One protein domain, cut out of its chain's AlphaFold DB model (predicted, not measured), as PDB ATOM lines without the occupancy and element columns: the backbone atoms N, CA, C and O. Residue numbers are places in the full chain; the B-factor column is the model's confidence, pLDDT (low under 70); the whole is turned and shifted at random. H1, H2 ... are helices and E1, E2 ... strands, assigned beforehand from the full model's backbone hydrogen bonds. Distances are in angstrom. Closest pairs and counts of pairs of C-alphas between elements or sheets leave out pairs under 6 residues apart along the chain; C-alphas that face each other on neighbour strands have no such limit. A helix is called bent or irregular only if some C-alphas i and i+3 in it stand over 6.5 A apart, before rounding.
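Overview. This is residues 4 to 161 of the 284 residues of the protein "Anks1b protein" of Symbiodinium natans (UniProt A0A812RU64). A strongly twisted sheet of five strands makes the core, with H1 packed on one face and H7 on the other: three layers of helix, sheet and helix. At one end of the long axis H5 reaches out past E1 and E2, and residues 78 to 83 stick out; at the other end H2 sits by edge strand E5. The 158 printed residues hold seven named helices and five named strands in the order E1 H1 H2 H3 E2 H4 H5 E3 H6 H7 E4 E5, of mixed class. The mixed sheet runs E2 E1 E3 E4 E5, with E5 antiparallel to E4 and the other neighbours parallel. The whole is compact, with a radius of gyration of the C-alphas of 15.3 A and spans of 47 by 34 by 33 A.

Arrangement. E1, residues 4 to 8, is parallel to its neighbours E2, residues 67 to 71, and E3, residues 100 to 104; N 7 and O 70 are 2.9 A apart, and N 6 and O 100 2.8 A, both within hydrogen-bond range. H1, residues 22 to 36, is on the sheet with a height over the sheet of 6.1 A; it lies over E3, where 4 of its C-alphas fall, and only just not over E4, where 2 fall, and it runs slantwise to the strands, at 39 degrees to E3 on the local plane. H2, residues 45 to 50, only grazes the sheet with residues 45 to 48. H3, residues 59 to 62, touches residues 34 to 35 of H1, the closest C-alphas being those of Leu 34 and Leu 59, 5.4 A apart. E1, H1 to H3 and E2 form a strand-helix-strand unit, two parallel neighbour strands with helices between. H4, residues 72 to 75, and H5, residues 81 to 95, lie between E2 and E3 in a split unit, with E1 between its strands and a right-handed crossover. H4 only just is on the sheet, with 5 pairs of C-alphas within 10 A, and only grazes it. H6, residues 115 to 120, and H7, residues 122 to 133, lie between E3 and E4, residues 138 to 144, in a further strand-helix-strand unit with a right-handed crossover. H7 runs along the strands at a height of 9.7 A. Residues 91 to 95 of H5 touch H7, closest at the C-alphas of Val 95 and Gln 131, 6.2 A apart; the two helices run the same way at a shallow tilt of 34.8 degrees, only just short of steep. E3 and E4 are parallel, with N 140 and O 101 2.8 A apart; E4 and E5, residues 147 to 151, form a hairpin, with N 141 and O 149 2.8 A apart. Every O i to N i+4 pair is within hydrogen-bond range in H1, H2, H6 and H7, against 8 of 11 in H5; H3 and H4 are too short for such a pair.

Along the chain. E1 begins at C-alpha 4, (218.387, 236.665, 337.533). H1 measures 21.1 A from first to last C-alpha, H5 22.2 A, E4 17.6 A and H7 16.4 A. H5 begins at C-alpha 81, (221.047, 261.364, 346.842), and is irregular: C-alphas 89 and 92 are 7.3 A apart. E5 ends at C-alpha 151, (202.760, 236.661, 329.482).

Size, cuts and confidence. The C-alphas farthest apart, those of Arg 52 and Gly 80, are 49.2 A apart. The printed part has no cut. The link from E1 to H1, 13 residues, is long. The mean pLDDT of the printed part is 87.7; residues 135 to 137 and 153 to 159 are under 70.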
ATOM      1  N   ALA A   4     218.976 235.568 336.775       93.12
ATOM      2  CA  ALA A   4     218.387 236.665 337.533       93.12
ATOM      3  C   ALA A   4     216.945 236.949 337.090       93.12
ATOM      4  O   ALA A   4     216.630 236.881 335.899       93.12
ATOM      5  N   GLY A   5     216.085 237.281 338.047       93.94
ATOM      6  CA  GLY A   5     214.749 237.818 337.829       93.94
ATOM      7  C   GLY A   5     214.675 239.290 338.215       93.94
ATOM      8  O   GLY A   5     215.053 239.640 339.330       93.94
ATOM      9  N   PHE A   6     214.176 240.138 337.321       95.31
ATOM     10  CA  PHE A   6     213.865 241.532 337.632       95.31
ATOM     11  C   PHE A   6     212.485 241.609 338.280       95.31
ATOM     12  O   PHE A   6     211.526 241.092 337.711       95.31
ATOM     13  N   VAL A   7     212.366 242.251 339.440       95.88
ATOM     14  CA  VAL A   7     211.084 242.472 340.118       95.88
ATOM     15  C   VAL A   7     210.637 243.908 339.882       95.88
ATOM     16  O   VAL A   7     211.222 244.839 340.426       95.88
ATOM     17  N   SER A   8     209.586 244.071 339.082       94.12
ATOM     18  CA  SER A   8     208.878 245.337 338.907       94.12
ATOM     19  C   SER A   8     207.683 245.372 339.846       94.12
ATOM     20  O   SER A   8     206.846 244.469 339.819       94.12
ATOM     21  N   HIS A   9     207.582 246.416 340.662       93.50
ATOM     22  CA  HIS A   9     206.501 246.577 341.628       93.50
ATOM     23  C   HIS A   9     205.987 248.016 341.665       93.50
ATOM     24  O   HIS A   9     206.547 248.910 341.030       93.50
ATOM     25  N   GLN A  10     204.921 248.257 342.421       90.81
ATOM     26  CA  GLN A  10     204.428 249.606 342.674       90.81
ATOM     27  C   GLN A  10     204.705 250.002 344.127       90.81
ATOM     28  O   GLN A  10     204.386 249.263 345.054       90.81
ATOM     29  N   TRP A  11     205.224 251.213 344.328       89.50
ATOM     30  CA  TRP A  11     205.335 251.811 345.659       89.50
ATOM     31  C   TRP A  11     203.946 252.145 346.220       89.50
ATOM     32  O   TRP A  11     203.174 252.840 345.545       89.50
ATOM     33  N   VAL A  12     203.654 251.688 347.445       89.25
ATOM     34  CA  VAL A  12     202.382 251.955 348.157       89.25
ATOM     35  C   VAL A  12     202.438 253.151 349.105       89.25
ATOM     36  O   VAL A  12     201.397 253.604 349.568       89.25
ATOM     37  N   SER A  13     203.630 253.660 349.418       86.56
ATOM     38  CA  SER A  13     203.815 254.839 350.270       86.56
ATOM     39  C   SER A  13     205.072 255.618 349.872       86.56
ATOM     40  O   SER A  13     205.903 255.101 349.125       86.56
ATOM     41  N   ASP A  14     205.232 256.834 350.398       82.75
ATOM     42  CA  ASP A  14     206.367 257.711 350.074       82.75
ATOM     43  C   ASP A  14     207.680 257.290 350.757       82.75
ATOM     44  O   ASP A  14     208.765 257.507 350.219       82.75
ATOM     45  N   GLY A  15     207.598 256.699 351.955       84.19
ATOM     46  CA  GLY A  15     208.775 256.357 352.766       84.19
ATOM     47  C   GLY A  15     209.335 254.958 352.504       84.19
ATOM     48  O   GLY A  15     210.538 254.732 352.639       84.19
ATOM     49  N   HIS A  16     208.468 254.017 352.134       89.62
ATOM     50  CA  HIS A  16     208.835 252.635 351.846       89.62
ATOM     51  C   HIS A  16     207.877 252.057 350.789       89.62
ATOM     52  O   HIS A  16     206.665 252.280 350.878       89.62
ATOM     53  N   PRO A  17     208.362 251.293 349.795       90.50
ATOM     54  CA  PRO A  17     207.507 250.781 348.724       90.50
ATOM     55  C   PRO A  17     206.473 249.755 349.194       90.50
ATOM     56  O   PRO A  17     205.479 249.543 348.505       90.50
ATOM     57  N   ASP A  18     206.714 249.115 350.337       92.88
ATOM     58  CA  ASP A  18     205.876 248.060 350.920       92.88
ATOM     59  C   ASP A  18     205.985 248.044 352.462       92.88
ATOM     60  O   ASP A  18     206.669 247.182 353.009       92.88
ATOM     61  N   PRO A  19     205.473 249.060 353.188       92.25
ATOM     62  CA  PRO A  19     205.710 249.233 354.631       92.25
ATOM     63  C   PRO A  19     205.297 248.020 355.469       92.25
ATOM     64  O   PRO A  19     206.012 247.624 356.384       92.25
ATOM     65  N   GLU A  20     204.180 247.397 355.098       92.62
ATOM     66  CA  GLU A  20     203.620 246.220 355.767       92.62
ATOM     67  C   GLU A  20     204.170 244.896 355.209       92.62
ATOM     68  O   GLU A  20     203.718 243.814 355.587       92.62
ATOM     69  N   MET A  21     205.142 244.962 354.290       93.06
ATOM     70  CA  MET A  21     205.806 243.809 353.672       93.06
ATOM     71  C   MET A  21     204.836 242.817 352.997       93.06
ATOM     72  O   MET A  21     205.114 241.617 352.889       93.06
ATOM     73  N   GLN A  22     203.682 243.307 352.536       92.81
ATOM     74  CA  GLN A  22     202.636 242.495 351.922       92.81
ATOM     75  C   GLN A  22     203.047 242.026 350.523       92.81
ATOM     76  O   GLN A  22     202.879 240.850 350.191       92.81
ATOM     77  N   GLN A  23     203.636 242.913 349.716       93.06
ATOM     78  CA  GLN A  23     204.164 242.552 348.398       93.06
ATOM     79  C   GLN A  23     205.356 241.599 348.534       93.06
ATOM     80  O   GLN A  23     205.440 240.602 347.814       93.06
ATOM     81  N   MET A  24     206.243 241.849 349.501       94.44
ATOM     82  CA  MET A  24     207.376 240.979 349.804       94.44
ATOM     83  C   MET A  24     206.916 239.578 350.205       94.44
ATOM     84  O   MET A  24     207.482 238.592 349.736       94.44
ATOM     85  N   LYS A  25     205.871 239.460 351.030       94.25
ATOM     86  CA  LYS A  25     205.311 238.155 351.395       94.25
ATOM     87  C   LYS A  25     204.846 237.382 350.159       94.25
ATOM     88  O   LYS A  25     205.213 236.218 349.998       94.25
ATOM     89  N   VAL A  26     204.120 238.040 349.252       94.19
ATOM     90  CA  VAL A  26     203.687 237.438 347.980       94.19
ATOM     91  C   VAL A  26     204.883 237.016 347.123       94.19
ATOM     92  O   VAL A  26     204.886 235.912 346.572       94.19
ATOM     93  N   LEU A  27     205.923 237.848 347.042       95.06
ATOM     94  CA  LEU A  27     207.148 237.515 346.319       95.06
ATOM     95  C   LEU A  27     207.850 236.295 346.928       95.06
ATOM     96  O   LEU A  27     208.218 235.380 346.199       95.06
ATOM     97  N   GLN A  28     208.004 236.235 348.251       95.31
ATOM     98  CA  GLN A  28     208.633 235.104 348.938       95.31
ATOM     99  C   GLN A  28     207.868 233.796 348.721       95.31
ATOM    100  O   GLN A  28     208.474 232.751 348.487       95.31
ATOM    101  N   GLU A  29     206.538 233.832 348.806       95.19
ATOM    102  CA  GLU A  29     205.690 232.669 348.527       95.19
ATOM    103  C   GLU A  29     205.813 232.217 347.069       95.19
ATOM    104  O   GLU A  29     205.938 231.022 346.804       95.19
ATOM    105  N   THR A  30     205.850 233.171 346.138       93.81
ATOM    106  CA  THR A  30     206.053 232.918 344.706       93.81
ATOM    107  C   THR A  30     207.412 232.276 344.449       93.81
ATOM    108  O   THR A  30     207.491 231.240 343.803       93.81
ATOM    109  N   VAL A  31     208.492 232.831 345.001       93.94
ATOM    110  CA  VAL A  31     209.852 232.312 344.797       93.94
ATOM    111  C   VAL A  31     210.008 230.916 345.396       93.94
ATOM    112  O   VAL A  31     210.632 230.063 344.767       93.94
ATOM    113  N   ARG A  32     209.413 230.639 346.568       94.75
ATOM    114  CA  ARG A  32     209.387 229.271 347.118       94.75
ATOM    115  C   ARG A  32     208.689 228.311 346.166       94.75
ATOM    116  O   ARG A  32     209.262 227.276 345.864       94.75
ATOM    117  N   HIS A  33     207.522 228.683 345.643       93.56
ATOM    118  CA  HIS A  33     206.819 227.859 344.660       93.56
ATOM    119  C   HIS A  33     207.696 227.572 343.432       93.56
ATOM    120  O   HIS A  33     207.901 226.416 343.084       93.56
ATOM    121  N   LEU A  34     208.308 228.602 342.837       93.31
ATOM    122  CA  LEU A  34     209.156 228.438 341.651       93.31
ATOM    123  C   LEU A  34     210.388 227.551 341.902       93.31
ATOM    124  O   LEU A  34     210.813 226.809 341.020       93.31
ATOM    125  N   THR A  35     210.980 227.627 343.095       93.94
ATOM    126  CA  THR A  35     212.265 226.971 343.403       93.94
ATOM    127  C   THR A  35     212.139 225.630 344.124       93.94
ATOM    128  O   THR A  35     213.134 224.914 344.208       93.94
ATOM    129  N   GLN A  36     210.961 225.283 344.652       93.81
ATOM    130  CA  GLN A  36     210.766 224.084 345.481       93.81
ATOM    131  C   GLN A  36     209.665 223.155 344.968       93.81
ATOM    132  O   GLN A  36     209.745 221.954 345.221       93.81
ATOM    133  N   ASP A  37     208.658 223.683 344.269       94.62
ATOM    134  CA  ASP A  37     207.529 222.880 343.802       94.62
ATOM    135  C   ASP A  37     207.806 222.319 342.388       94.62
ATOM    136  O   ASP A  37     208.690 222.779 341.659       94.62
ATOM    137  N   GLU A  38     207.041 221.305 341.984       94.06
ATOM    138  CA  GLU A  38     207.044 220.770 340.618       94.06
ATOM    139  C   GLU A  38     205.855 221.315 339.818       94.06
ATOM    140  O   GLU A  38     204.804 221.635 340.378       94.06
ATOM    141  N   GLY A  39     205.996 221.392 338.493       94.25
ATOM    142  CA  GLY A  39     204.913 221.776 337.590       94.25
ATOM    143  C   GLY A  39     205.302 222.897 336.638       94.25
ATOM    144  O   GLY A  39     206.447 222.990 336.192       94.25
ATOM    145  N   THR A  40     204.327 223.741 336.305       94.69
ATOM    146  CA  THR A  40     204.497 224.827 335.338       94.69
ATOM    147  C   THR A  40     203.746 226.080 335.760       94.69
ATOM    148  O   THR A  40     202.640 225.979 336.289       94.69
ATOM    149  N   VAL A  41     204.275 227.254 335.415       93.88
ATOM    150  CA  VAL A  41     203.493 228.495 335.406       93.88
ATOM    151  C   VAL A  41     202.626 228.513 334.138       93.88
ATOM    152  O   VAL A  41     203.189 228.434 333.038       93.88
ATOM    153  N   PRO A  42     201.285 228.590 334.252       94.19
ATOM    154  CA  PRO A  42     200.385 228.587 333.101       94.19
ATOM    155  C   PRO A  42     200.548 229.854 332.254       94.19
ATOM    156  O   PRO A  42     201.082 230.858 332.717       94.19
ATOM    157  N   LEU A  43     200.072 229.815 331.011       91.88
ATOM    158  CA  LEU A  43     199.986 231.002 330.158       91.88
ATOM    159  C   LEU A  43     198.834 231.901 330.610       91.88
ATOM    160  O   LEU A  43     197.835 231.417 331.137       91.88
ATOM    161  N   ASP A  44     198.942 233.204 330.357       90.00
ATOM    162  CA  ASP A  44     197.770 234.069 330.429       90.00
ATOM    163  C   ASP A  44     196.808 233.791 329.258       90.00
ATOM    164  O   ASP A  44     197.223 233.384 328.167       90.00
ATOM    165  N   ILE A  45     195.522 234.074 329.471       88.44
ATOM    166  CA  ILE A  45     194.454 233.786 328.504       88.44
ATOM    167  C   ILE A  45     194.683 234.431 327.128       88.44
ATOM    168  O   ILE A  45     194.360 233.836 326.101       88.44
ATOM    169  N   ILE A  46     195.254 235.637 327.070       86.75
ATOM    170  CA  ILE A  46     195.505 236.334 325.805       86.75
ATOM    171  C   ILE A  46     196.627 235.634 325.047       86.75
ATOM    172  O   ILE A  46     196.503 235.421 323.837       86.75
ATOM    173  N   THR A  47     197.691 235.233 325.743       86.94
ATOM    174  CA  THR A  47     198.780 234.453 325.147       86.94
ATOM    175  C   THR A  47     198.290 233.102 324.649       86.94
ATOM    176  O   THR A  47     198.571 232.754 323.502       86.94
ATOM    177  N   GLU A  48     197.533 232.370 325.466       88.69
ATOM    178  CA  GLU A  48     197.015 231.043 325.118       88.69
ATOM    179  C   GLU A  48     196.151 231.079 323.848       88.69
ATOM    180  O   GLU A  48     196.288 230.229 322.968       88.69
ATOM    181  N   LEU A  49     195.322 232.116 323.694       87.44
ATOM    182  CA  LEU A  49     194.460 232.283 322.522       87.44
ATOM    183  C   LEU A  49     195.198 232.813 321.282       87.44
ATOM    184  O   LEU A  49     194.818 232.496 320.152       87.44
ATOM    185  N   SER A  50     196.227 233.642 321.470       84.06
ATOM    186  CA  SER A  50     196.829 234.420 320.375       84.06
ATOM    187  C   SER A  50     198.141 233.836 319.851       84.06
ATOM    188  O   SER A  50     198.519 234.096 318.706       84.06
ATOM    189  N   VAL A  51     198.851 233.045 320.660       84.44
ATOM    190  CA  VAL A  51     200.192 232.539 320.348       84.44
ATOM    191  C   VAL A  51     200.158 231.014 320.250       84.44
ATOM    192  O   VAL A  51     200.380 230.304 321.223       84.44
ATOM    193  N   ARG A  52     199.931 230.498 319.033       80.19
ATOM    194  CA  ARG A  52     199.703 229.059 318.751       80.19
ATOM    195  C   ARG A  52     200.729 228.074 319.327       80.19
ATOM    196  O   ARG A  52     200.398 226.906 319.480       80.19
ATOM    197  N   PHE A  53     201.964 228.509 319.555       84.88
ATOM    198  CA  PHE A  53     203.060 227.654 320.023       84.88
ATOM    199  C   PHE A  53     203.634 228.116 321.367       84.88
ATOM    200  O   PHE A  53     204.735 227.707 321.727       84.88
ATOM    201  N   ALA A  54     202.933 228.997 322.089       86.06
ATOM    202  CA  ALA A  54     203.333 229.338 323.444       86.06
ATOM    203  C   ALA A  54     203.180 228.110 324.348       86.06
ATOM    204  O   ALA A  54     202.222 227.347 324.225       86.06
ATOM    205  N   THR A  55     204.126 227.929 325.261       89.94
ATOM    206  CA  THR A  55     204.107 226.840 326.238       89.94
ATOM    207  C   THR A  55     204.173 227.398 327.655       89.94
ATOM    208  O   THR A  55     204.894 228.378 327.869       89.94
ATOM    209  N   PRO A  56     203.493 226.766 328.628       93.19
ATOM    210  CA  PRO A  56     203.709 227.042 330.046       93.19
ATOM    211  C   PRO A  56     205.197 226.990 330.418       93.19
ATOM    212  O   PRO A  56     205.975 226.247 329.812       93.19
ATOM    213  N   LEU A  57     205.599 227.769 331.423       92.94
ATOM    214  CA  LEU A  57     206.988 227.806 331.882       92.94
ATOM    215  C   LEU A  57     207.236 226.697 332.905       92.94
ATOM    216  O   LEU A  57     206.637 226.706 333.975       92.94
ATOM    217  N   ASP A  58     208.151 225.780 332.601       94.69
ATOM    218  CA  ASP A  58     208.569 224.717 333.523       94.69
ATOM    219  C   ASP A  58     209.293 225.299 334.751       94.69
ATOM    220  O   ASP A  58     210.264 226.056 334.612       94.69
ATOM    221  N   LEU A  59     208.847 224.923 335.956       94.69
ATOM    222  CA  LEU A  59     209.452 225.360 337.219       94.69
ATOM    223  C   LEU A  59     210.908 224.909 337.365       94.69
ATOM    224  O   LEU A  59     211.714 225.613 337.978       94.69
ATOM    225  N   LYS A  60     211.309 223.820 336.699       93.81
ATOM    226  CA  LYS A  60     212.713 223.381 336.653       93.81
ATOM    227  C   LYS A  60     213.645 224.473 336.139       93.81
ATOM    228  O   LYS A  60     214.810 224.514 336.527       93.81
ATOM    229  N   SER A  61     213.150 225.408 335.324       91.25
ATOM    230  CA  SER A  61     213.943 226.539 334.826       91.25
ATOM    231  C   SER A  61     214.521 227.445 335.929       91.25
ATOM    232  O   SER A  61     215.512 228.132 335.660       91.25
ATOM    233  N   PHE A  62     213.963 227.399 337.147       92.88
ATOM    234  CA  PHE A  62     214.422 228.119 338.345       92.88
ATOM    235  C   PHE A  62     215.284 227.279 339.294       92.88
ATOM    236  O   PHE A  62     215.839 227.817 340.248       92.88
ATOM    237  N   GLN A  63     215.378 225.970 339.059       92.81
ATOM    238  CA  GLN A  63     215.972 224.999 339.988       92.81
ATOM    239  C   GLN A  63     217.324 224.465 339.496       92.81
ATOM    240  O   GLN A  63     218.105 223.923 340.272       92.81
ATOM    241  N   VAL A  64     217.609 224.621 338.198       89.62
ATOM    242  CA  VAL A  64     218.825 224.102 337.546       89.62
ATOM    243  C   VAL A  64     220.090 224.853 337.967       89.62
ATOM    244  O   VAL A  64     221.170 224.268 338.024       89.62
ATOM    245  N   GLU A  65     219.983 226.146 338.247       92.50
ATOM    246  CA  GLU A  65     221.117 226.995 338.609       92.50
ATOM    247  C   GLU A  65     220.704 228.021 339.667       92.50
ATOM    248  O   GLU A  65     219.508 228.268 339.834       92.50
ATOM    249  N   PRO A  66     221.661 228.644 340.383       93.50
ATOM    250  CA  PRO A  66     221.336 229.660 341.374       93.50
ATOM    251  C   PRO A  66     220.458 230.764 340.780       93.50
ATOM    252  O   PRO A  66     220.799 231.352 339.752       93.50
ATOM    253  N   PHE A  67     219.341 231.048 341.444       93.62
ATOM    254  CA  PHE A  67     218.389 232.062 341.021       93.62
ATOM    255  C   PHE A  67     218.499 233.302 341.915       93.62
ATOM    256  O   PHE A  67     218.352 233.224 343.134       93.62
ATOM    257  N   PHE A  68     218.783 234.447 341.300       94.75
ATOM    258  CA  PHE A  68     218.943 235.741 341.957       94.75
ATOM    259  C   PHE A  68     217.763 236.656 341.637       94.75
ATOM    260  O   PHE A  68     217.169 236.570 340.564       94.75
ATOM    261  N   LEU A  69     217.461 237.585 342.539       94.94
ATOM    262  CA  LEU A  69     216.458 238.619 342.311       94.94
ATOM    263  C   LEU A  69     217.124 239.985 342.288       94.94
ATOM    264  O   LEU A  69     217.897 240.320 343.184       94.94
ATOM    265  N   TRP A  70     216.791 240.767 341.269       95.44
ATOM    266  CA  TRP A  70     217.050 242.193 341.244       95.44
ATOM    267  C   TRP A  70     215.751 242.902 341.615       95.44
ATOM    268  O   TRP A  70     214.751 242.795 340.906       95.44
ATOM    269  N   TYR A  71     215.762 243.583 342.754       94.56
ATOM    270  CA  TYR A  71     214.612 244.291 343.310       94.56
ATOM    271  C   TYR A  71     215.061 245.709 343.635       94.56
ATOM    272  O   TYR A  71     215.995 245.884 344.424       94.56
ATOM    273  N   ASP A  72     214.418 246.705 343.034       90.00
ATOM    274  CA  ASP A  72     214.859 248.104 343.020       90.00
ATOM    275  C   ASP A  72     215.206 248.656 344.410       90.00
ATOM    276  O   ASP A  72     216.331 249.096 344.629       90.00
ATOM    277  N   TYR A  73     214.309 248.545 345.385       91.06
ATOM    278  CA  TYR A  73     214.485 249.090 346.724       91.06
ATOM    279  C   TYR A  73     215.704 248.511 347.454       91.06
ATOM    280  O   TYR A  73     216.434 249.242 348.121       91.06
ATOM    281  N   PHE A  74     215.962 247.210 347.292       91.12
ATOM    282  CA  PHE A  74     217.095 246.530 347.930       91.12
ATOM    283  C   PHE A  74     218.393 246.637 347.120       91.12
ATOM    284  O   PHE A  74     219.475 246.473 347.677       91.12
ATOM    285  N   SER A  75     218.294 246.894 345.815       92.62
ATOM    286  CA  SER A  75     219.440 246.920 344.895       92.62
ATOM    287  C   SER A  75     219.967 248.337 344.655       92.62
ATOM    288  O   SER A  75     221.122 248.514 344.273       92.62
ATOM    289  N   VAL A  76     219.133 249.353 344.882       91.25
ATOM    290  CA  VAL A  76     219.482 250.770 344.774       91.25
ATOM    291  C   VAL A  76     219.868 251.307 346.160       91.25
ATOM    292  O   VAL A  76     219.126 251.103 347.121       91.25
ATOM    293  N   PRO A  77     220.990 252.039 346.294       89.44
ATOM    294  CA  PRO A  77     221.358 252.676 347.554       89.44
ATOM    295  C   PRO A  77     220.268 253.623 348.077       89.44
ATOM    296  O   PRO A  77     219.918 254.621 347.445       89.44
ATOM    297  N   GLN A  78     219.767 253.340 349.280       85.69
ATOM    298  CA  GLN A  78     218.760 254.172 349.946       85.69
ATOM    299  C   GLN A  78     219.377 255.313 350.771       85.69
ATOM    300  O   GLN A  78     218.655 256.189 351.233       85.69
ATOM    301  N   LEU A  79     220.700 255.375 350.937       84.00
ATOM    302  CA  LEU A  79     221.381 256.466 351.641       84.00
ATOM    303  C   LEU A  79     222.214 257.286 350.649       84.00
ATOM    304  O   LEU A  79     223.023 256.731 349.913       84.00
ATOM    305  N   GLY A  80     222.026 258.609 350.650       79.44
ATOM    306  CA  GLY A  80     222.764 259.542 349.791       79.44
ATOM    307  C   GLY A  80     222.105 259.788 348.419       79.44
ATOM    308  O   GLY A  80     221.856 258.842 347.672       79.44
ATOM    309  N   PRO A  81     221.832 261.052 348.041       76.75
ATOM    310  CA  PRO A  81     221.047 261.364 346.842       76.75
ATOM    311  C   PRO A  81     221.789 261.096 345.523       76.75
ATOM    312  O   PRO A  81     221.165 260.675 344.552       76.75
ATOM    313  N   VAL A  82     223.111 261.309 345.481       75.00
ATOM    314  CA  VAL A  82     223.899 261.206 344.238       75.00
ATOM    315  C   VAL A  82     223.997 259.754 343.761       75.00
ATOM    316  O   VAL A  82     223.582 259.449 342.646       75.00
ATOM    317  N   GLY A  83     224.447 258.839 344.627       81.62
ATOM    318  CA  GLY A  83     224.563 257.417 344.277       81.62
ATOM    319  C   GLY A  83     223.213 256.759 343.973       81.62
ATOM    320  O   GLY A  83     223.130 255.880 343.117       81.62
ATOM    321  N   ARG A  84     222.132 257.223 344.615       84.50
ATOM    322  CA  ARG A  84     220.771 256.757 344.328       84.50
ATOM    323  C   ARG A  84     220.333 257.127 342.913       84.50
ATOM    324  O   ARG A  84     219.809 256.273 342.203       84.50
ATOM    325  N   ALA A  85     220.540 258.378 342.501       84.19
ATOM    326  CA  ALA A  85     220.126 258.843 341.180       84.19
ATOM    327  C   ALA A  85     220.829 258.060 340.060       84.19
ATOM    328  O   ALA A  85     220.168 257.579 339.143       84.19
ATOM    329  N   GLU A  86     222.145 257.860 340.158       85.44
ATOM    330  CA  GLU A  86     222.901 257.070 339.177       85.44
ATOM    331  C   GLU A  86     222.433 255.609 339.123       85.44
ATOM    332  O   GLU A  86     222.228 255.058 338.038       85.44
ATOM    333  N   ALA A  87     222.191 254.993 340.283       88.50
ATOM    334  CA  ALA A  87     221.687 253.627 340.364       88.50
ATOM    335  C   ALA A  87     220.282 253.486 339.751       88.50
ATOM    336  O   ALA A  87     220.059 252.562 338.967       88.50
ATOM    337  N   ILE A  88     219.368 254.428 340.011       86.81
ATOM    338  CA  ILE A  88     218.033 254.469 339.388       86.81
ATOM    339  C   ILE A  88     218.141 254.568 337.860       86.81
ATOM    340  O   ILE A  88     217.452 253.862 337.122       86.81
ATOM    341  N   MET A  89     219.054 255.393 337.354       86.50
ATOM    342  CA  MET A  89     219.250 255.543 335.909       86.50
ATOM    343  C   MET A  89     219.854 254.290 335.252       86.50
ATOM    344  O   MET A  89     219.725 254.103 334.040       86.50
ATOM    345  N   SER A  90     220.473 253.403 336.037       89.81
ATOM    346  CA  SER A  90     221.020 252.127 335.567       89.81
ATOM    347  C   SER A  90     219.990 250.991 335.484       89.81
ATOM    348  O   SER A  90     220.271 249.977 334.843       89.81
ATOM    349  N   ILE A  91     218.794 251.152 336.067       92.00
ATOM    350  CA  ILE A  91     217.752 250.109 336.152       92.00
ATOM    351  C   ILE A  91     217.469 249.442 334.796       92.00
ATOM    352  O   ILE A  91     217.498 248.211 334.727       92.00
ATOM    353  N   PRO A  92     217.305 250.181 333.680       90.62
ATOM    354  CA  PRO A  92     217.065 249.556 332.379       90.62
ATOM    355  C   PRO A  92     218.174 248.607 331.917       90.62
ATOM    356  O   PRO A  92     217.900 247.662 331.184       90.62
ATOM    357  N   ALA A  93     219.424 248.821 332.335       89.62
ATOM    358  CA  ALA A  93     220.510 247.898 332.019       89.62
ATOM    359  C   ALA A  93     220.352 246.554 332.751       89.62
ATOM    360  O   ALA A  93     220.703 245.522 332.185       89.62
ATOM    361  N   TYR A  94     219.798 246.557 333.968       91.94
ATOM    362  CA  TYR A  94     219.501 245.338 334.723       91.94
ATOM    363  C   TYR A  94     218.293 244.594 334.165       91.94
ATOM    364  O   TYR A  94     218.364 243.373 334.044       91.94
ATOM    365  N   VAL A  95     217.243 245.311 333.746       92.00
ATOM    366  CA  VAL A  95     216.081 244.713 333.060       92.00
ATOM    367  C   VAL A  95     216.547 243.865 331.871       92.00
ATOM    368  O   VAL A  95     216.286 242.670 331.835       92.00
ATOM    369  N   VAL A  96     217.367 244.442 330.981       88.50
ATOM    370  CA  VAL A  96     217.923 243.772 329.780       88.50
ATOM    371  C   VAL A  96     218.767 242.527 330.114       88.50
ATOM    372  O   VAL A  96     219.001 241.672 329.260       88.50
ATOM    373  N   LYS A  97     219.323 242.445 331.328       89.44
ATOM    374  CA  LYS A  97     220.225 241.361 331.749       89.44
ATOM    375  C   LYS A  97     219.519 240.247 332.515       89.44
ATOM    376  O   LYS A  97     220.103 239.173 332.656       89.44
ATOM    377  N   CYS A  98     218.311 240.484 333.016       91.50
ATOM    378  CA  CYS A  98     217.548 239.479 333.743       91.50
ATOM    379  C   CYS A  98     216.905 238.487 332.772       91.50
ATOM    380  O   CYS A  98     216.453 238.860 331.703       91.50
ATOM    381  N   SER A  99     216.846 237.210 333.138       91.31
ATOM    382  CA  SER A  99     216.214 236.159 332.326       91.31
ATOM    383  C   SER A  99     214.692 236.136 332.478       91.31
ATOM    384  O   SER A  99     213.975 235.685 331.584       91.31
ATOM    385  N   PHE A 100     214.211 236.629 333.618       91.62
ATOM    386  CA  PHE A 100     212.801 236.679 333.972       91.62
ATOM    387  C   PHE A 100     212.411 238.098 334.371       91.62
ATOM    388  O   PHE A 100     213.200 238.804 335.003       91.62
ATOM    389  N   PHE A 101     211.184 238.487 334.045       92.81
ATOM    390  CA  PHE A 101     210.587 239.739 334.498       92.81
ATOM    391  C   PHE A 101     209.328 239.438 335.295       92.81
ATOM    392  O   PHE A 101     208.348 238.932 334.752       92.81
ATOM    393  N   PHE A 102     209.370 239.753 336.583       93.25
ATOM    394  CA  PHE A 102     208.271 239.592 337.516       93.25
ATOM    395  C   PHE A 102     207.529 240.915 337.639       93.25
ATOM    396  O   PHE A 102     208.014 241.839 338.288       93.25
ATOM    397  N   ALA A 103     206.344 241.000 337.039       92.50
ATOM    398  CA  ALA A 103     205.401 242.063 337.357       92.50
ATOM    399  C   ALA A 103     204.685 241.673 338.659       92.50
ATOM    400  O   ALA A 103     203.725 240.899 338.637       92.50
ATOM    401  N   LEU A 104     205.195 242.155 339.795       94.06
ATOM    402  CA  LEU A 104     204.650 241.900 341.126       94.06
ATOM    403  C   LEU A 104     203.477 242.849 341.377       94.06
ATOM    404  O   LEU A 104     203.655 244.018 341.714       94.06
ATOM    405  N   VAL A 105     202.269 242.333 341.176       90.38
ATOM    406  CA  VAL A 105     201.018 243.102 341.189       90.38
ATOM    407  C   VAL A 105     199.970 242.463 342.103       90.38
ATOM    408  O   VAL A 105     198.873 242.110 341.653       90.38
ATOM    409  N   PRO A 106     200.283 242.270 343.394       88.69
ATOM    410  CA  PRO A 106     199.341 241.652 344.304       88.69
ATOM    411  C   PRO A 106     198.075 242.487 344.445       88.69
ATOM    412  O   PRO A 106     198.123 243.717 344.476       88.69
ATOM    413  N   PHE A 107     196.934 241.805 344.541       83.94
ATOM    414  CA  PHE A 107     195.676 242.474 344.839       83.94
ATOM    415  C   PHE A 107     195.623 242.791 346.333       83.94
ATOM    416  O   PHE A 107     195.322 241.926 347.154       83.94
ATOM    417  N   LEU A 108     195.942 244.036 346.672       81.38
ATOM    418  CA  LEU A 108     195.903 244.553 348.036       81.38
ATOM    419  C   LEU A 108     194.836 245.646 348.075       81.38
ATOM    420  O   LEU A 108     195.104 246.789 347.704       81.38
ATOM    421  N   ALA A 109     193.612 245.263 348.459       73.12
ATOM    422  CA  ALA A 109     192.427 246.123 348.398       73.12
ATOM    423  C   ALA A 109     192.631 247.444 349.156       73.12
ATOM    424  O   ALA A 109     192.342 248.507 348.612       73.12
ATOM    425  N   ASP A 110     193.221 247.376 350.350       74.44
ATOM    426  CA  ASP A 110     193.475 248.542 351.202       74.44
ATOM    427  C   ASP A 110     194.504 249.514 350.597       74.44
ATOM    428  O   ASP A 110     194.491 250.704 350.898       74.44
ATOM    429  N   ALA A 111     195.373 249.023 349.707       72.00
ATOM    430  CA  ALA A 111     196.404 249.809 349.028       72.00
ATOM    431  C   ALA A 111     196.029 250.184 347.579       72.00
ATOM    432  O   ALA A 111     196.812 250.835 346.887       72.00
ATOM    433  N   GLY A 112     194.862 249.747 347.085       79.50
ATOM    434  CA  GLY A 112     194.431 249.976 345.703       79.50
ATOM    435  C   GLY A 112     195.361 249.371 344.642       79.50
ATOM    436  O   GLY A 112     195.371 249.836 343.498       79.50
ATOM    437  N   LEU A 113     196.161 248.360 345.003       84.62
ATOM    438  CA  LEU A 113     197.132 247.751 344.097       84.62
ATOM    439  C   LEU A 113     196.491 246.713 343.179       84.62
ATOM    440  O   LEU A 113     195.743 245.833 343.607       84.62
ATOM    441  N   SER A 114     196.809 246.815 341.891       86.44
ATOM    442  CA  SER A 114     196.367 245.892 340.851       86.44
ATOM    443  C   SER A 114     197.303 245.932 339.641       86.44
ATOM    444  O   SER A 114     198.101 246.857 339.477       86.44
ATOM    445  N   ALA A 115     197.143 244.976 338.720       85.50
ATOM    446  CA  ALA A 115     197.802 245.037 337.413       85.50
ATOM    447  C   ALA A 115     197.493 246.355 336.673       85.50
ATOM    448  O   ALA A 115     198.363 246.924 336.011       85.50
ATOM    449  N   THR A 116     196.274 246.879 336.838       87.25
ATOM    450  CA  THR A 116     195.856 248.162 336.268       87.25
ATOM    451  C   THR A 116     196.628 249.328 336.872       87.25
ATOM    452  O   THR A 116     197.197 250.109 336.112       87.25
ATOM    453  N   SER A 117     196.695 249.450 338.202       89.19
ATOM    454  CA  SER A 117     197.417 250.555 338.851       89.19
ATOM    455  C   SER A 117     198.910 250.521 338.512       89.19
ATOM    456  O   SER A 117     199.471 251.541 338.113       89.19
ATOM    457  N   TRP A 118     199.523 249.332 338.535       91.75
ATOM    458  CA  TRP A 118     200.918 249.128 338.145       91.75
ATOM    459  C   TRP A 118     201.172 249.581 336.702       91.75
ATOM    460  O   TRP A 118     202.074 250.377 336.443       91.75
ATOM    461  N   SER A 119     200.312 249.175 335.761       89.25
ATOM    462  CA  SER A 119     200.455 249.520 334.338       89.25
ATOM    463  C   SER A 119     200.316 251.016 334.032       89.25
ATOM    464  O   SER A 119     200.666 251.460 332.935       89.25
ATOM    465  N   ARG A 120     199.794 251.816 334.971       90.81
ATOM    466  CA  ARG A 120     199.652 253.272 334.830       90.81
ATOM    467  C   ARG A 120     200.911 254.023 335.243       90.81
ATOM    468  O   ARG A 120     201.133 255.108 334.719       90.81
ATOM    469  N   ARG A 121     201.756 253.461 336.109       91.56
ATOM    470  CA  ARG A 121     202.951 254.137 336.638       91.56
ATOM    471  C   ARG A 121     204.025 254.307 335.562       91.56
ATOM    472  O   ARG A 121     204.359 253.364 334.847       91.56
ATOM    473  N   GLY A 122     204.603 255.505 335.469       92.19
ATOM    474  CA  GLY A 122     205.620 255.842 334.466       92.19
ATOM    475  C   GLY A 122     206.865 254.952 334.526       92.19
ATOM    476  O   GLY A 122     207.284 254.415 333.503       92.19
ATOM    477  N   TRP A 123     207.405 254.717 335.727       91.00
ATOM    478  CA  TRP A 123     208.553 253.823 335.938       91.00
ATOM    479  C   TRP A 123     208.243 252.361 335.583       91.00
ATOM    480  O   TRP A 123     208.998 251.749 334.833       91.00
ATOM    481  N   CYS A 124     207.086 251.832 335.991       92.19
ATOM    482  CA  CYS A 124     206.676 250.473 335.625       92.19
ATOM    483  C   CYS A 124     206.494 250.323 334.105       92.19
ATOM    484  O   CYS A 124     206.890 249.317 333.520       92.19
ATOM    485  N   ARG A 125     205.961 251.348 333.421       92.94
ATOM    486  CA  ARG A 125     205.902 251.378 331.948       92.94
ATOM    487  C   ARG A 125     207.286 251.405 331.310       92.94
ATOM    488  O   ARG A 125     207.466 250.778 330.271       92.94
ATOM    489  N   MET A 126     208.242 252.125 331.895       92.75
ATOM    490  CA  MET A 126     209.626 252.152 331.420       92.75
ATOM    491  C   MET A 126     210.253 250.764 331.494       92.75
ATOM    492  O   MET A 126     210.726 250.258 330.483       92.75
ATOM    493  N   GLU A 127     210.202 250.129 332.662       92.56
ATOM    494  CA  GLU A 127     210.688 248.762 332.870       92.56
ATOM    495  C   GLU A 127     210.024 247.791 331.894       92.56
ATOM    496  O   GLU A 127     210.710 247.007 331.235       92.56
ATOM    497  N   ARG A 128     208.702 247.928 331.715       89.50
ATOM    498  CA  ARG A 128     207.939 247.112 330.777       89.50
ATOM    499  C   ARG A 128     208.450 247.276 329.343       89.50
ATOM    500  O   ARG A 128     208.799 246.303 328.687       89.50
ATOM    501  N   VAL A 129     208.535 248.508 328.845       90.12
ATOM    502  CA  VAL A 129     208.971 248.788 327.467       90.12
ATOM    503  C   VAL A 129     210.420 248.354 327.237       90.12
ATOM    504  O   VAL A 129     210.735 247.808 326.183       90.12
ATOM    505  N   VAL A 130     211.312 248.552 328.212       90.88
ATOM    506  CA  VAL A 130     212.702 248.080 328.125       90.88
ATOM    507  C   VAL A 130     212.736 246.567 327.951       90.88
ATOM    508  O   VAL A 130     213.474 246.064 327.103       90.88
ATOM    509  N   GLN A 131     211.907 245.858 328.706       87.50
ATOM    510  CA  GLN A 131     211.776 244.417 328.613       87.50
ATOM    511  C   GLN A 131     211.197 243.967 327.261       87.50
ATOM    512  O   GLN A 131     211.745 243.062 326.639       87.50
ATOM    513  N   GLU A 132     210.144 244.624 326.763       86.19
ATOM    514  CA  GLU A 132     209.521 244.333 325.457       86.19
ATOM    515  C   GLU A 132     210.479 244.562 324.275       86.19
ATOM    516  O   GLU A 132     210.405 243.881 323.251       86.19
ATOM    517  N   ILE A 133     211.363 245.556 324.391       87.00
ATOM    518  CA  ILE A 133     212.382 245.874 323.383       87.00
ATOM    519  C   ILE A 133     213.560 244.890 323.465       87.00
ATOM    520  O   ILE A 133     214.212 244.606 322.449       87.00
ATOM    521  N   SER A 134     213.849 244.373 324.657       80.94
ATOM    522  CA  SER A 134     214.909 243.389 324.890       80.94
ATOM    523  C   SER A 134     214.552 242.029 324.280       80.94
ATOM    524  O   SER A 134     213.424 241.790 323.860       80.94
ATOM    525  N   SER A 135     215.547 241.162 324.109       66.50
ATOM    526  CA  SER A 135     215.373 239.845 323.471       66.50
ATOM    527  C   SER A 135     215.475 238.751 324.537       66.50
ATOM    528  O   SER A 135     216.292 238.890 325.440       66.50
ATOM    529  N   ASP A 136     214.712 237.667 324.379       62.53
ATOM    530  CA  ASP A 136     214.802 236.409 325.147       62.53
ATOM    531  C   ASP A 136     214.477 236.479 326.642       62.53
ATOM    532  O   ASP A 136     215.268 236.060 327.493       62.53
ATOM    533  N   HIS A 137     213.274 236.936 326.981       68.06
ATOM    534  CA  HIS A 137     212.847 236.935 328.372       68.06
ATOM    535  C   HIS A 137     211.428 236.425 328.577       68.06
ATOM    536  O   HIS A 137     210.526 236.693 327.784       68.06
ATOM    537  N   THR A 138     211.237 235.726 329.694       79.94
ATOM    538  CA  THR A 138     209.919 235.245 330.111       79.94
ATOM    539  C   THR A 138     209.296 236.233 331.086       79.94
ATOM    540  O   THR A 138     209.900 236.579 332.106       79.94
ATOM    541  N   TRP A 139     208.090 236.691 330.766       84.88
ATOM    542  CA  TRP A 139     207.302 237.543 331.646       84.88
ATOM    543  C   TRP A 139     206.450 236.699 332.561       84.88
ATOM    544  O   TRP A 139     205.780 235.782 332.098       84.88
ATOM    545  N   ILE A 140     206.440 237.051 333.838       88.44
ATOM    546  CA  ILE A 140     205.654 236.371 334.853       88.44
ATOM    547  C   ILE A 140     204.860 237.436 335.595       88.44
ATOM    548  O   ILE A 140     205.414 238.275 336.309       88.44
ATOM    549  N   LEU A 141     203.549 237.420 335.393       87.94
ATOM    550  CA  LEU A 141     202.613 238.228 336.153       87.94
ATOM    551  C   LEU A 141     202.372 237.540 337.492       87.94
ATOM    552  O   LEU A 141     201.936 236.393 337.517       87.94
ATOM    553  N   VAL A 142     202.642 238.228 338.599       88.44
ATOM    554  CA  VAL A 142     202.513 237.669 339.950       88.44
ATOM    555  C   VAL A 142     201.435 238.431 340.708       88.44
ATOM    556  O   VAL A 142     201.667 239.549 341.163       88.44
ATOM    557  N   LYS A 143     200.256 237.823 340.862       84.75
ATOM    558  CA  LYS A 143     199.158 238.370 341.684       84.75
ATOM    559  C   LYS A 143     199.172 237.753 343.084       84.75
ATOM    560  O   LYS A 143     198.989 238.437 344.082       84.75
ATOM    561  N   CYS A 144     199.398 236.448 343.169       82.25
ATOM    562  CA  CYS A 144     199.641 235.727 344.418       82.25
ATOM    563  C   CYS A 144     200.296 234.375 344.106       82.25
ATOM    564  O   CYS A 144     200.443 234.019 342.937       82.25
ATOM    565  N   ARG A 145     200.622 233.578 345.135       76.62
ATOM    566  CA  ARG A 145     201.155 232.217 344.938       76.62
ATOM    567  C   ARG A 145     200.271 231.361 344.021       76.62
ATOM    568  O   ARG A 145     200.790 230.630 343.194       76.62
ATOM    569  N   ALA A 146     198.951 231.442 344.176       75.75
ATOM    570  CA  ALA A 146     198.002 230.633 343.406       75.75
ATOM    571  C   ALA A 146     197.610 231.259 342.055       75.75
ATOM    572  O   ALA A 146     196.860 230.656 341.296       75.75
ATOM    573  N   SER A 147     198.071 232.477 341.762       83.88
ATOM    574  CA  SER A 147     197.706 233.219 340.557       83.88
ATOM    575  C   SER A 147     198.951 233.899 340.001       83.88
ATOM    576  O   SER A 147     199.238 235.071 340.275       83.88
ATOM    577  N   MET A 148     199.706 233.103 339.249       90.31
ATOM    578  CA  MET A 148     200.844 233.541 338.457       90.31
ATOM    579  C   MET A 148     200.716 233.021 337.030       90.31
ATOM    580  O   MET A 148     200.299 231.884 336.818       90.31
ATOM    581  N   GLU A 149     201.042 233.869 336.064       91.69
ATOM    582  CA  GLU A 149     200.775 233.620 334.647       91.69
ATOM    583  C   GLU A 149     201.963 234.090 333.805       91.69
ATOM    584  O   GLU A 149     202.544 235.148 334.058       91.69
ATOM    585  N   VAL A 150     202.322 233.313 332.786       88.69
ATOM    586  CA  VAL A 150     203.316 233.687 331.784       88.69
ATOM    587  C   VAL A 150     202.657 234.553 330.724       88.69
ATOM    588  O   VAL A 150     201.737 234.106 330.036       88.69
ATOM    589  N   ALA A 151     203.181 235.763 330.548       83.56
ATOM    590  CA  ALA A 151     202.760 236.661 329.482       83.56
ATOM    591  C   ALA A 151     203.676 236.519 328.256       83.56
ATOM    592  O   ALA A 151     204.815 236.981 328.234       83.56
ATOM    593  N   GLY A 152     203.185 235.863 327.211       71.81
ATOM    594  CA  GLY A 152     203.920 235.647 325.962       71.81
ATOM    595  C   GLY A 152     203.724 236.748 324.917       71.81
ATOM    596  O   GLY A 152     204.352 236.696 323.860       71.81
ATOM    597  N   THR A 153     202.860 237.736 325.167       68.19
ATOM    598  CA  THR A 153     202.591 238.826 324.221       68.19
ATOM    599  C   THR A 153     202.459 240.181 324.908       68.19
ATOM    600  O   THR A 153     201.978 240.303 326.030       68.19
ATOM    601  N   VAL A 154     202.834 241.242 324.187       65.06
ATOM    602  CA  VAL A 154     202.636 242.642 324.607       65.06
ATOM    603  C   VAL A 154     201.159 242.989 324.832       65.06
ATOM    604  O   VAL A 154     200.849 243.940 325.540       65.06
ATOM    605  N   GLN A 155     200.244 242.214 324.240       63.56
ATOM    606  CA  GLN A 155     198.798 242.380 324.416       63.56
ATOM    607  C   GLN A 155     198.294 241.899 325.782       63.56
ATOM    608  O   GLN A 155     197.189 242.269 326.169       63.56
ATOM    609  N   SER A 156     199.085 241.117 326.520       64.31
ATOM    610  CA  SER A 156     198.721 240.624 327.853       64.31
ATOM    611  C   SER A 156     198.709 241.730 328.917       64.31
ATOM    612  O   SER A 156     198.222 241.517 330.024       64.31
ATOM    613  N   PHE A 157     199.222 242.925 328.598       65.00
ATOM    614  CA  PHE A 157     199.290 244.061 329.514       65.00
ATOM    615  C   PHE A 157     198.474 245.249 329.003       65.00
ATOM    616  O   PHE A 157     198.447 245.547 327.810       65.00
ATOM    617  N   LEU A 158     197.868 245.999 329.930       64.25
ATOM    618  CA  LEU A 158     197.258 247.290 329.616       64.25
ATOM    619  C   LEU A 158     198.340 248.249 329.098       64.25
ATOM    620  O   LEU A 158     199.313 248.572 329.786       64.25
ATOM    621  N   THR A 159     198.193 248.661 327.842       67.50
ATOM    622  CA  THR A 159     199.232 249.384 327.103       67.50
ATOM    623  C   THR A 159     199.222 250.879 327.399       67.50
ATOM    624  O   THR A 159     198.177 251.483 327.623       67.50
ATOM    625  N   GLY A 160     200.399 251.494 327.324       82.31
ATOM    626  CA  GLY A 160     200.550 252.945 327.392       82.31
ATOM    627  C   GLY A 160     202.022 253.350 327.263       82.31
ATOM    628  O   GLY A 160     202.871 252.640 327.808       82.31
ATOM    629  N   PRO A 161     202.348 254.442 326.552       90.31
ATOM    630  CA  PRO A 161     203.697 254.994 326.498       90.31
ATOM    631  C   PRO A 161     204.201 255.414 327.872       90.31
ATOM    632  O   PRO A 161     203.423 255.804 328.748       90.31
TER     633      PRO A 161